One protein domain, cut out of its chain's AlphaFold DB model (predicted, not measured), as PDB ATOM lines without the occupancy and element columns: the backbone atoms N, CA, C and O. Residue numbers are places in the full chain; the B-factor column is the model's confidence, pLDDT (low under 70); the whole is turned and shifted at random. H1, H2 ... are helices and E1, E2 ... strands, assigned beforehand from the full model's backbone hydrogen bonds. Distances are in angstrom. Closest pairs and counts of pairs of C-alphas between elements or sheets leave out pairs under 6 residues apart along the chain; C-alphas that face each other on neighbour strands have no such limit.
ATOM      1  N   THR A  10      55.934  22.212 247.138       97.44
ATOM      2  CA  THR A  10      56.359  22.109 245.733       97.44
ATOM      3  C   THR A  10      57.464  21.091 245.521       97.44
ATOM      4  O   THR A  10      57.518  20.476 244.459       97.44
ATOM      5  N   ASP A  11      58.336  20.914 246.510       97.19
ATOM      6  CA  ASP A  11      59.518  20.069 246.390       97.19
ATOM      7  C   ASP A  11      60.014  19.594 247.760       97.19
ATOM      8  O   ASP A  11      59.806  20.257 248.783       97.19
ATOM      9  N   VAL A  12      60.682  18.444 247.770       96.50
ATOM     10  CA  VAL A  12      61.413  17.926 248.927       96.50
ATOM     11  C   VAL A  12      62.752  17.392 248.436       96.50
ATOM     12  O   VAL A  12      62.803  16.387 247.729       96.50
ATOM     13  N   ASP A  13      63.830  18.044 248.863       96.06
ATOM     14  CA  ASP A  13      65.202  17.673 248.529       96.06
ATOM     15  C   ASP A  13      65.977  17.355 249.810       96.06
ATOM     16  O   ASP A  13      66.214  18.220 250.660       96.06
ATOM     17  N   GLY A  14      66.320  16.078 249.983       94.06
ATOM     18  CA  GLY A  14      66.937  15.569 251.202       94.06
ATOM     19  C   GLY A  14      66.092  15.873 252.439       94.06
ATOM     20  O   GLY A  14      65.058  15.250 252.668       94.06
ATOM     21  N   ASN A  15      66.559  16.823 253.250       95.25
ATOM     22  CA  ASN A  15      65.921  17.223 254.503       95.25
ATOM     23  C   ASN A  15      65.254  18.604 254.422       95.25
ATOM     24  O   ASN A  15      64.922  19.174 255.457       95.25
ATOM     25  N   THR A  16      65.087  19.161 253.224       96.50
ATOM     26  CA  THR A  16      64.509  20.490 253.018       96.50
ATOM     27  C   THR A  16      63.221  20.370 252.216       96.50
ATOM     28  O   THR A  16      63.228  19.912 251.076       96.50
ATOM     29  N   ALA A  17      62.110  20.804 252.810       97.00
ATOM     30  CA  ALA A  17      60.833  20.961 252.126       97.00
ATOM     31  C   ALA A  17      60.683  22.402 251.634       97.00
ATOM     32  O   ALA A  17      60.938  23.335 252.399       97.00
ATOM     33  N   ARG A  18      60.250  22.580 250.383       98.25
ATOM     34  CA  ARG A  18      60.022  23.887 249.753       98.25
ATOM     35  C   ARG A  18      58.544  24.127 249.498       98.25
ATOM     36  O   ARG A  18      57.815  23.217 249.101       98.25
ATOM     37  N   PHE A  19      58.121  25.367 249.690       98.06
ATOM     38  CA  PHE A  19      56.734  25.789 249.578       98.06
ATOM     39  C   PHE A  19      56.595  26.957 248.602       98.06
ATOM     40  O   PHE A  19      57.444  27.849 248.541       98.06
ATOM     41  N   ALA A  20      55.504  26.963 247.842       98.06
ATOM     42  CA  ALA A  20      55.135  28.073 246.980       98.06
ATOM     43  C   ALA A  20      54.806  29.332 247.811       98.06
ATOM     44  O   ALA A  20      54.308  29.230 248.935       98.06
ATOM     45  N   PRO A  21      55.032  30.544 247.272       97.50
ATOM     46  CA  PRO A  21      54.712  31.802 247.948       97.50
ATOM     47  C   PRO A  21      53.219  32.174 247.831       97.50
ATOM     48  O   PRO A  21      52.882  33.337 247.641       97.50
ATOM     49  N   ASP A  22      52.317  31.197 247.927       97.56
ATOM     50  CA  ASP A  22      50.898  31.321 247.559       97.56
ATOM     51  C   ASP A  22      49.927  31.164 248.742       97.56
ATOM     52  O   ASP A  22      48.714  31.027 248.553       97.56
ATOM     53  N   LEU A  23      50.435  31.206 249.979       97.81
ATOM     54  CA  LEU A  23      49.602  31.076 251.178       97.81
ATOM     55  C   LEU A  23      48.500  32.143 251.228       97.81
ATOM     56  O   LEU A  23      47.350  31.822 251.521       97.81
ATOM     57  N   LEU A  24      48.843  33.407 250.959       96.81
ATOM     58  CA  LEU A  24      47.875  34.506 251.032       96.81
ATOM     59  C   LEU A  24      46.766  34.337 249.990       96.81
ATOM     60  O   LEU A  24      45.592  34.485 250.325       96.81
ATOM     61  N   ASP A  25      47.125  33.945 248.767       97.06
ATOM     62  CA  ASP A  25      46.162  33.685 247.695       97.06
ATOM     63  C   ASP A  25      45.269  32.481 248.023       97.06
ATOM     64  O   ASP A  25      44.055  32.521 247.814       97.06
ATOM     65  N   SER A  26      45.847  31.428 248.607       96.56
ATOM     66  CA  SER A  26      45.122  30.225 249.026       96.56
ATOM     67  C   SER A  26      44.098  30.524 250.125       96.56
ATOM     68  O   SER A  26      42.955  30.066 250.052       96.56
ATOM     69  N   VAL A  27      44.470  31.334 251.122       96.94
ATOM     70  CA  VAL A  27      43.543  31.773 252.177       96.94
ATOM     71  C   VAL A  27      42.466  32.693 251.604       96.94
ATOM     72  O   VAL A  27      41.282  32.462 251.845       96.94
ATOM     73  N   ALA A  28      42.838  33.664 250.763       96.25
ATOM     74  CA  ALA A  28      41.885  34.565 250.118       96.25
ATOM     75  C   ALA A  28      40.864  33.813 249.244       96.25
ATOM     76  O   ALA A  28      39.677  34.160 249.221       96.25
ATOM     77  N   PHE A  29      41.297  32.754 248.552       96.94
ATOM     78  CA  PHE A  29      40.405  31.855 247.824       96.94
ATOM     79  C   PHE A  29      39.431  31.136 248.768       96.94
ATOM     80  O   PHE A  29      38.230  31.086 248.487       96.94
ATOM     81  N   GLY A  30      39.919  30.616 249.897       96.50
ATOM     82  CA  GLY A  30      39.089  30.011 250.942       96.50
ATOM     83  C   GLY A  30      38.018  30.969 251.470       96.50
ATOM     84  O   GLY A  30      36.832  30.623 251.478       96.50
ATOM     85  N   ASP A  31      38.403  32.200 251.801       96.88
ATOM     86  CA  ASP A  31      37.488  33.248 252.268       96.88
ATOM     87  C   ASP A  31      36.436  33.605 251.209       96.88
ATOM     88  O   ASP A  31      35.259  33.808 251.522       96.88
ATOM     89  N   ALA A  32      36.826  33.642 249.931       96.62
ATOM     90  CA  ALA A  32      35.894  33.852 248.827       96.62
ATOM     91  C   ALA A  32      34.866  32.718 248.719       96.62
ATOM     92  O   ALA A  32      33.667  32.982 248.614       96.62
ATOM     93  N   ARG A  33      35.299  31.456 248.822       96.62
ATOM     94  CA  ARG A  33      34.389  30.300 248.823       96.62
ATOM     95  C   ARG A  33      33.467  30.289 250.039       96.62
ATOM     96  O   ARG A  33      32.293  29.945 249.908       96.62
ATOM     97  N   TYR A  34      33.964  30.698 251.201       96.06
ATOM     98  CA  TYR A  34      33.145  30.859 252.398       96.06
ATOM     99  C   TYR A  34      32.065  31.939 252.211       96.06
ATOM    100  O   TYR A  34      30.899  31.716 252.551       96.06
ATOM    101  N   ARG A  35      32.408  33.082 251.602       95.69
ATOM    102  CA  ARG A  35      31.439  34.120 251.199       95.69
ATOM    103  C   ARG A  35      30.382  33.590 250.226       95.69
ATOM    104  O   ARG A  35      29.198  33.842 250.442       95.69
ATOM    105  N   ASP A  36      30.777  32.805 249.223       95.62
ATOM    106  CA  ASP A  36      29.837  32.197 248.269       95.62
ATOM    107  C   ASP A  36      28.818  31.283 248.974       95.62
ATOM    108  O   ASP A  36      27.614  31.362 248.720       95.62
ATOM    109  N   VAL A  37      29.283  30.433 249.900       93.81
ATOM    110  CA  VAL A  37      28.412  29.526 250.668       93.81
ATOM    111  C   VAL A  37      27.468  30.300 251.582       93.81
ATOM    112  O   VAL A  37      26.280  29.981 251.633       93.81
ATOM    113  N   ARG A  38      27.959  31.333 252.271       95.06
ATOM    114  CA  ARG A  38      27.108  32.187 253.108       95.06
ATOM    115  C   ARG A  38      26.011  32.863 252.317       95.06
ATOM    116  O   ARG A  38      24.864  32.834 252.747       95.06
ATOM    117  N   ARG A  39      26.339  33.418 251.149       94.31
ATOM    118  CA  ARG A  39      25.343  34.019 250.260       94.31
ATOM    119  C   ARG A  39      24.286  32.997 249.851       94.31
ATOM    120  O   ARG A  39      23.098  33.271 249.966       94.31
ATOM    121  N   LEU A  40      24.706  31.794 249.455       93.94
ATOM    122  CA  LEU A  40      23.775  30.719 249.116       93.94
ATOM    123  C   LEU A  40      22.854  30.360 250.294       93.94
ATOM    124  O   LEU A  40      21.656  30.172 250.093       93.94
ATOM    125  N   MET A  41      23.390  30.266 251.513       94.38
ATOM    126  CA  MET A  41      22.595  30.003 252.717       94.38
ATOM    127  C   MET A  41      21.608  31.135 252.998       94.38
ATOM    128  O   MET A  41      20.433  30.859 253.229       94.38
ATOM    129  N   GLN A  42      22.061  32.388 252.919       93.12
ATOM    130  CA  GLN A  42      21.212  33.560 253.095       93.12
ATOM    131  C   GLN A  42      20.035  33.526 252.118       93.12
ATOM    132  O   GLN A  42      18.887  33.634 252.549       93.12
ATOM    133  N   ASP A  43      20.298  33.296 250.832       94.00
ATOM    134  CA  ASP A  43      19.267  33.307 249.794       94.00
ATOM    135  C   ASP A  43      18.286  32.130 249.967       94.00
ATOM    136  O   ASP A  43      17.067  32.306 249.957       94.00
ATOM    137  N   GLN A  44      18.806  30.914 250.160       95.06
ATOM    138  CA  GLN A  44      17.996  29.692 250.152       95.06
ATOM    139  C   GLN A  44      17.216  29.456 251.446       95.06
ATOM    140  O   GLN A  44      16.104  28.931 251.390       95.06
ATOM    141  N   LEU A  45      17.786  29.789 252.607       96.00
ATOM    142  CA  LEU A  45      17.112  29.593 253.890       96.00
ATOM    143  C   LEU A  45      16.057  30.679 254.117       96.00
ATOM    144  O   LEU A  45      14.920  30.339 254.450       96.00
ATOM    145  N   SER A  46      16.374  31.946 253.814       92.06
ATOM    146  CA  SER A  46      15.406  33.049 253.932       92.06
ATOM    147  C   SER A  46      14.178  32.821 253.053       92.06
ATOM    148  O   SER A  46      13.052  32.957 253.527       92.06
ATOM    149  N   ALA A  47      14.371  32.393 251.798       92.94
ATOM    150  CA  ALA A  47      13.267  32.091 250.884       92.94
ATOM    151  C   ALA A  47      12.354  30.954 251.385       92.94
ATOM    152  O   ALA A  47      11.195  30.870 250.986       92.94
ATOM    153  N   LYS A  48      12.864  30.084 252.262       96.00
ATOM    154  CA  LYS A  48      12.126  28.967 252.866       96.00
ATOM    155  C   LYS A  48      11.582  29.290 254.261       96.00
ATOM    156  O   LYS A  48      11.033  28.399 254.904       96.00
ATOM    157  N   GLY A  49      11.754  30.523 254.749       95.06
ATOM    158  CA  GLY A  49      11.389  30.911 256.115       95.06
ATOM    159  C   GLY A  49      12.222  30.212 257.196       95.06
ATOM    160  O   GLY A  49      11.797  30.140 258.346       95.06
ATOM    161  N   ILE A  50      13.389  29.670 256.836       96.56
ATOM    162  CA  ILE A  50      14.315  29.012 257.761       96.56
ATOM    163  C   ILE A  50      15.310  30.059 258.261       96.56
ATOM    164  O   ILE A  50      15.861  30.827 257.471       96.56
ATOM    165  N   ALA A  51      15.560  30.078 259.571       95.38
ATOM    166  CA  ALA A  51      16.540  30.977 260.168       95.38
ATOM    167  C   ALA A  51      17.938  30.734 259.573       95.38
ATOM    168  O   ALA A  51      18.425  29.601 259.544       95.38
ATOM    169  N   VAL A  52      18.578  31.806 259.110       94.25
ATOM    170  CA  VAL A  52      19.966  31.761 258.644       94.25
ATOM    171  C   VAL A  52      20.876  31.738 259.877       94.25
ATOM    172  O   VAL A  52      20.697  32.581 260.758       94.25
ATOM    173  N   PRO A  53      21.820  30.787 259.988       93.00
ATOM    174  CA  PRO A  53      22.780  30.792 261.084       93.00
ATOM    175  C   PRO A  53      23.691  32.024 261.006       93.00
ATOM    176  O   PRO A  53      23.993  32.507 259.915       93.00
ATOM    177  N   ASP A  54      24.161  32.495 262.162       92.31
ATOM    178  CA  ASP A  54      25.197  33.528 262.206       92.31
ATOM    179  C   ASP A  54      26.522  32.963 261.677       92.31
ATOM    180  O   ASP A  54      27.003  31.919 262.128       92.31
ATOM    181  N   LEU A  55      27.076  33.629 260.670       90.06
ATOM    182  CA  LEU A  55      28.248  33.194 259.919       90.06
ATOM    183  C   LEU A  55      29.171  34.410 259.698       90.06
ATOM    184  O   LEU A  55      29.154  35.015 258.615       90.06
ATOM    185  N   PRO A  56      29.946  34.806 260.726       93.56
ATOM    186  CA  PRO A  56      30.729  36.037 260.703       93.56
ATOM    187  C   PRO A  56      31.840  35.995 259.652       93.56
ATOM    188  O   PRO A  56      32.404  34.945 259.358       93.56
ATOM    189  N   GLU A  57      32.171  37.152 259.072       92.75
ATOM    190  CA  GLU A  57      33.349  37.292 258.204       92.75
ATOM    191  C   GLU A  57      34.630  36.946 258.969       92.75
ATOM    192  O   GLU A  57      34.806  37.427 260.095       92.75
ATOM    193  N   PRO A  58      35.528  36.129 258.386       92.44
ATOM    194  CA  PRO A  58      36.835  35.930 258.976       92.44
ATOM    195  C   PRO A  58      37.588  37.269 259.002       92.44
ATOM    196  O   PRO A  58      37.452  38.083 258.082       92.44
ATOM    197  N   PRO A  59      38.382  37.528 260.054       94.25
ATOM    198  CA  PRO A  59      39.249  38.694 260.075       94.25
ATOM    199  C   PRO A  59      40.292  38.596 258.948       94.25
ATOM    200  O   PRO A  59      40.660  37.486 258.559       94.25
ATOM    201  N   PRO A  60      40.822  39.733 258.456       93.12
ATOM    202  CA  PRO A  60      41.890  39.726 257.467       93.12
ATOM    203  C   PRO A  60      43.071  38.854 257.905       93.12
ATOM    204  O   PRO A  60      43.600  39.002 259.010       93.12
ATOM    205  N   PHE A  61      43.490  37.949 257.023       95.00
ATOM    206  CA  PHE A  61      44.640  37.090 257.258       95.00
ATOM    207  C   PHE A  61      45.928  37.766 256.782       95.00
ATOM    208  O   PHE A  61      46.041  38.189 255.632       95.00
ATOM    209  N   HIS A  62      46.922  37.835 257.667       93.31
ATOM    210  CA  HIS A  62      48.245  38.374 257.371       93.31
ATOM    211  C   HIS A  62      49.312  37.379 257.817       93.31
ATOM    212  O   HIS A  62      49.312  36.932 258.963       93.31
ATOM    213  N   ALA A  63      50.233  37.047 256.917       93.19
ATOM    214  CA  ALA A  63      51.345  36.155 257.204       93.19
ATOM    215  C   ALA A  63      52.541  36.456 256.297       93.19
ATOM    216  O   ALA A  63      52.382  36.901 255.160       93.19
ATOM    217  N   HIS A  64      53.731  36.138 256.797       93.25
ATOM    218  CA  HIS A  64      54.958  36.028 256.014       93.25
ATOM    219  C   HIS A  64      55.408  34.562 256.088       93.25
ATOM    220  O   HIS A  64      56.140  34.206 257.014       93.25
ATOM    221  N   PRO A  65      54.879  33.683 255.215       93.75
ATOM    222  CA  PRO A  65      55.145  32.253 255.305       93.75
ATOM    223  C   PRO A  65      56.619  31.946 255.058       93.75
ATOM    224  O   PRO A  65      57.271  32.585 254.230       93.75
ATOM    225  N   LEU A  66      57.122  30.919 255.741       95.31
ATOM    226  CA  LEU A  66      58.397  30.318 255.371       95.31
ATOM    227  C   LEU A  66      58.244  29.656 253.996       95.31
ATOM    228  O   LEU A  66      57.229  29.020 253.714       95.31
ATOM    229  N   LEU A  67      59.258  29.803 253.150       97.62
ATOM    230  CA  LEU A  67      59.304  29.129 251.848       97.62
ATOM    231  C   LEU A  67      60.098  27.827 251.909       97.62
ATOM    232  O   LEU A  67      59.982  26.999 251.014       97.62
ATOM    233  N   GLU A  68      60.874  27.630 252.973       96.88
ATOM    234  CA  GLU A  68      61.645  26.418 253.207       96.88
ATOM    235  C   GLU A  68      61.566  26.015 254.678       96.88
ATOM    236  O   GLU A  68      61.543  26.865 255.573       96.88
ATOM    237  N   VAL A  69      61.528  24.707 254.918       95.94
ATOM    238  CA  VAL A  69      61.544  24.117 256.256       95.94
ATOM    239  C   VAL A  69      62.497  22.927 256.274       95.94
ATOM    240  O   VAL A  69      62.437  22.060 255.402       95.94
ATOM    241  N   THR A  70      63.347  22.863 257.298       95.62
ATOM    242  CA  THR A  70      64.206  21.703 257.562       95.62
ATOM    243  C   THR A  70      63.397  20.609 258.258       95.62
ATOM    244  O   THR A  70      62.931  20.788 259.379       95.62
ATOM    245  N   LEU A  71      63.244  19.453 257.615       94.00
ATOM    246  CA  LEU A  71      62.441  18.326 258.101       94.00
ATOM    247  C   LEU A  71      63.057  17.609 259.315       94.00
ATOM    248  O   LEU A  71      62.347  16.916 260.034       94.00
TER     249      LEU A  71
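What this domain is: This is residues 10 to 71 of the 156 residues of an uncharacterized protein of Chloroflexi bacterium (UniProt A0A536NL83). A small antiparallel sheet, E1 - E2 - E3, is the head of a rod; one long helix, H1, leads away from it, and residues 47 to 67, with no named element, run back to the sheet. The 62 printed residues hold E1, E2, H1, E3 in that order, class mixed. The whole is extended, with a radius of gyration of the C-alphas of 18.2 A, spanning 58 by 19 by 16 A.

How they stand to each other: Start at E1, residues 10 to 13, a hairpin with E2, residues 16 to 19: N 10 and O 18 are 2.9 A apart, within hydrogen-bond range. E3, residues 68 to 70, is antiparallel to E2 at 154 degrees, with N 69 and O 17 at 2.9 A. H1, residues 23 to 46, is not on the sheet, and every O i to N i+4 pair in it is within hydrogen-bond range.

Where its parts are: Find C-alpha 10 at (56.359, 22.109, 245.733), where E1 begins; E1 measures 10.3 A, E2 10.0 A. From C-alpha 23 at (49.602, 31.076, 251.178), H1 runs 34.4 A. E3, 6.9 A, ends at C-alpha 70, (64.206, 21.703, 257.562).

The domain as a whole: The C-alphas farthest apart, of Gly 14 and Gly 49, are 57.8 A apart. The link H1 to E3 is long. The printed part has no cut, and no printed residue is under 70 in pLDDT.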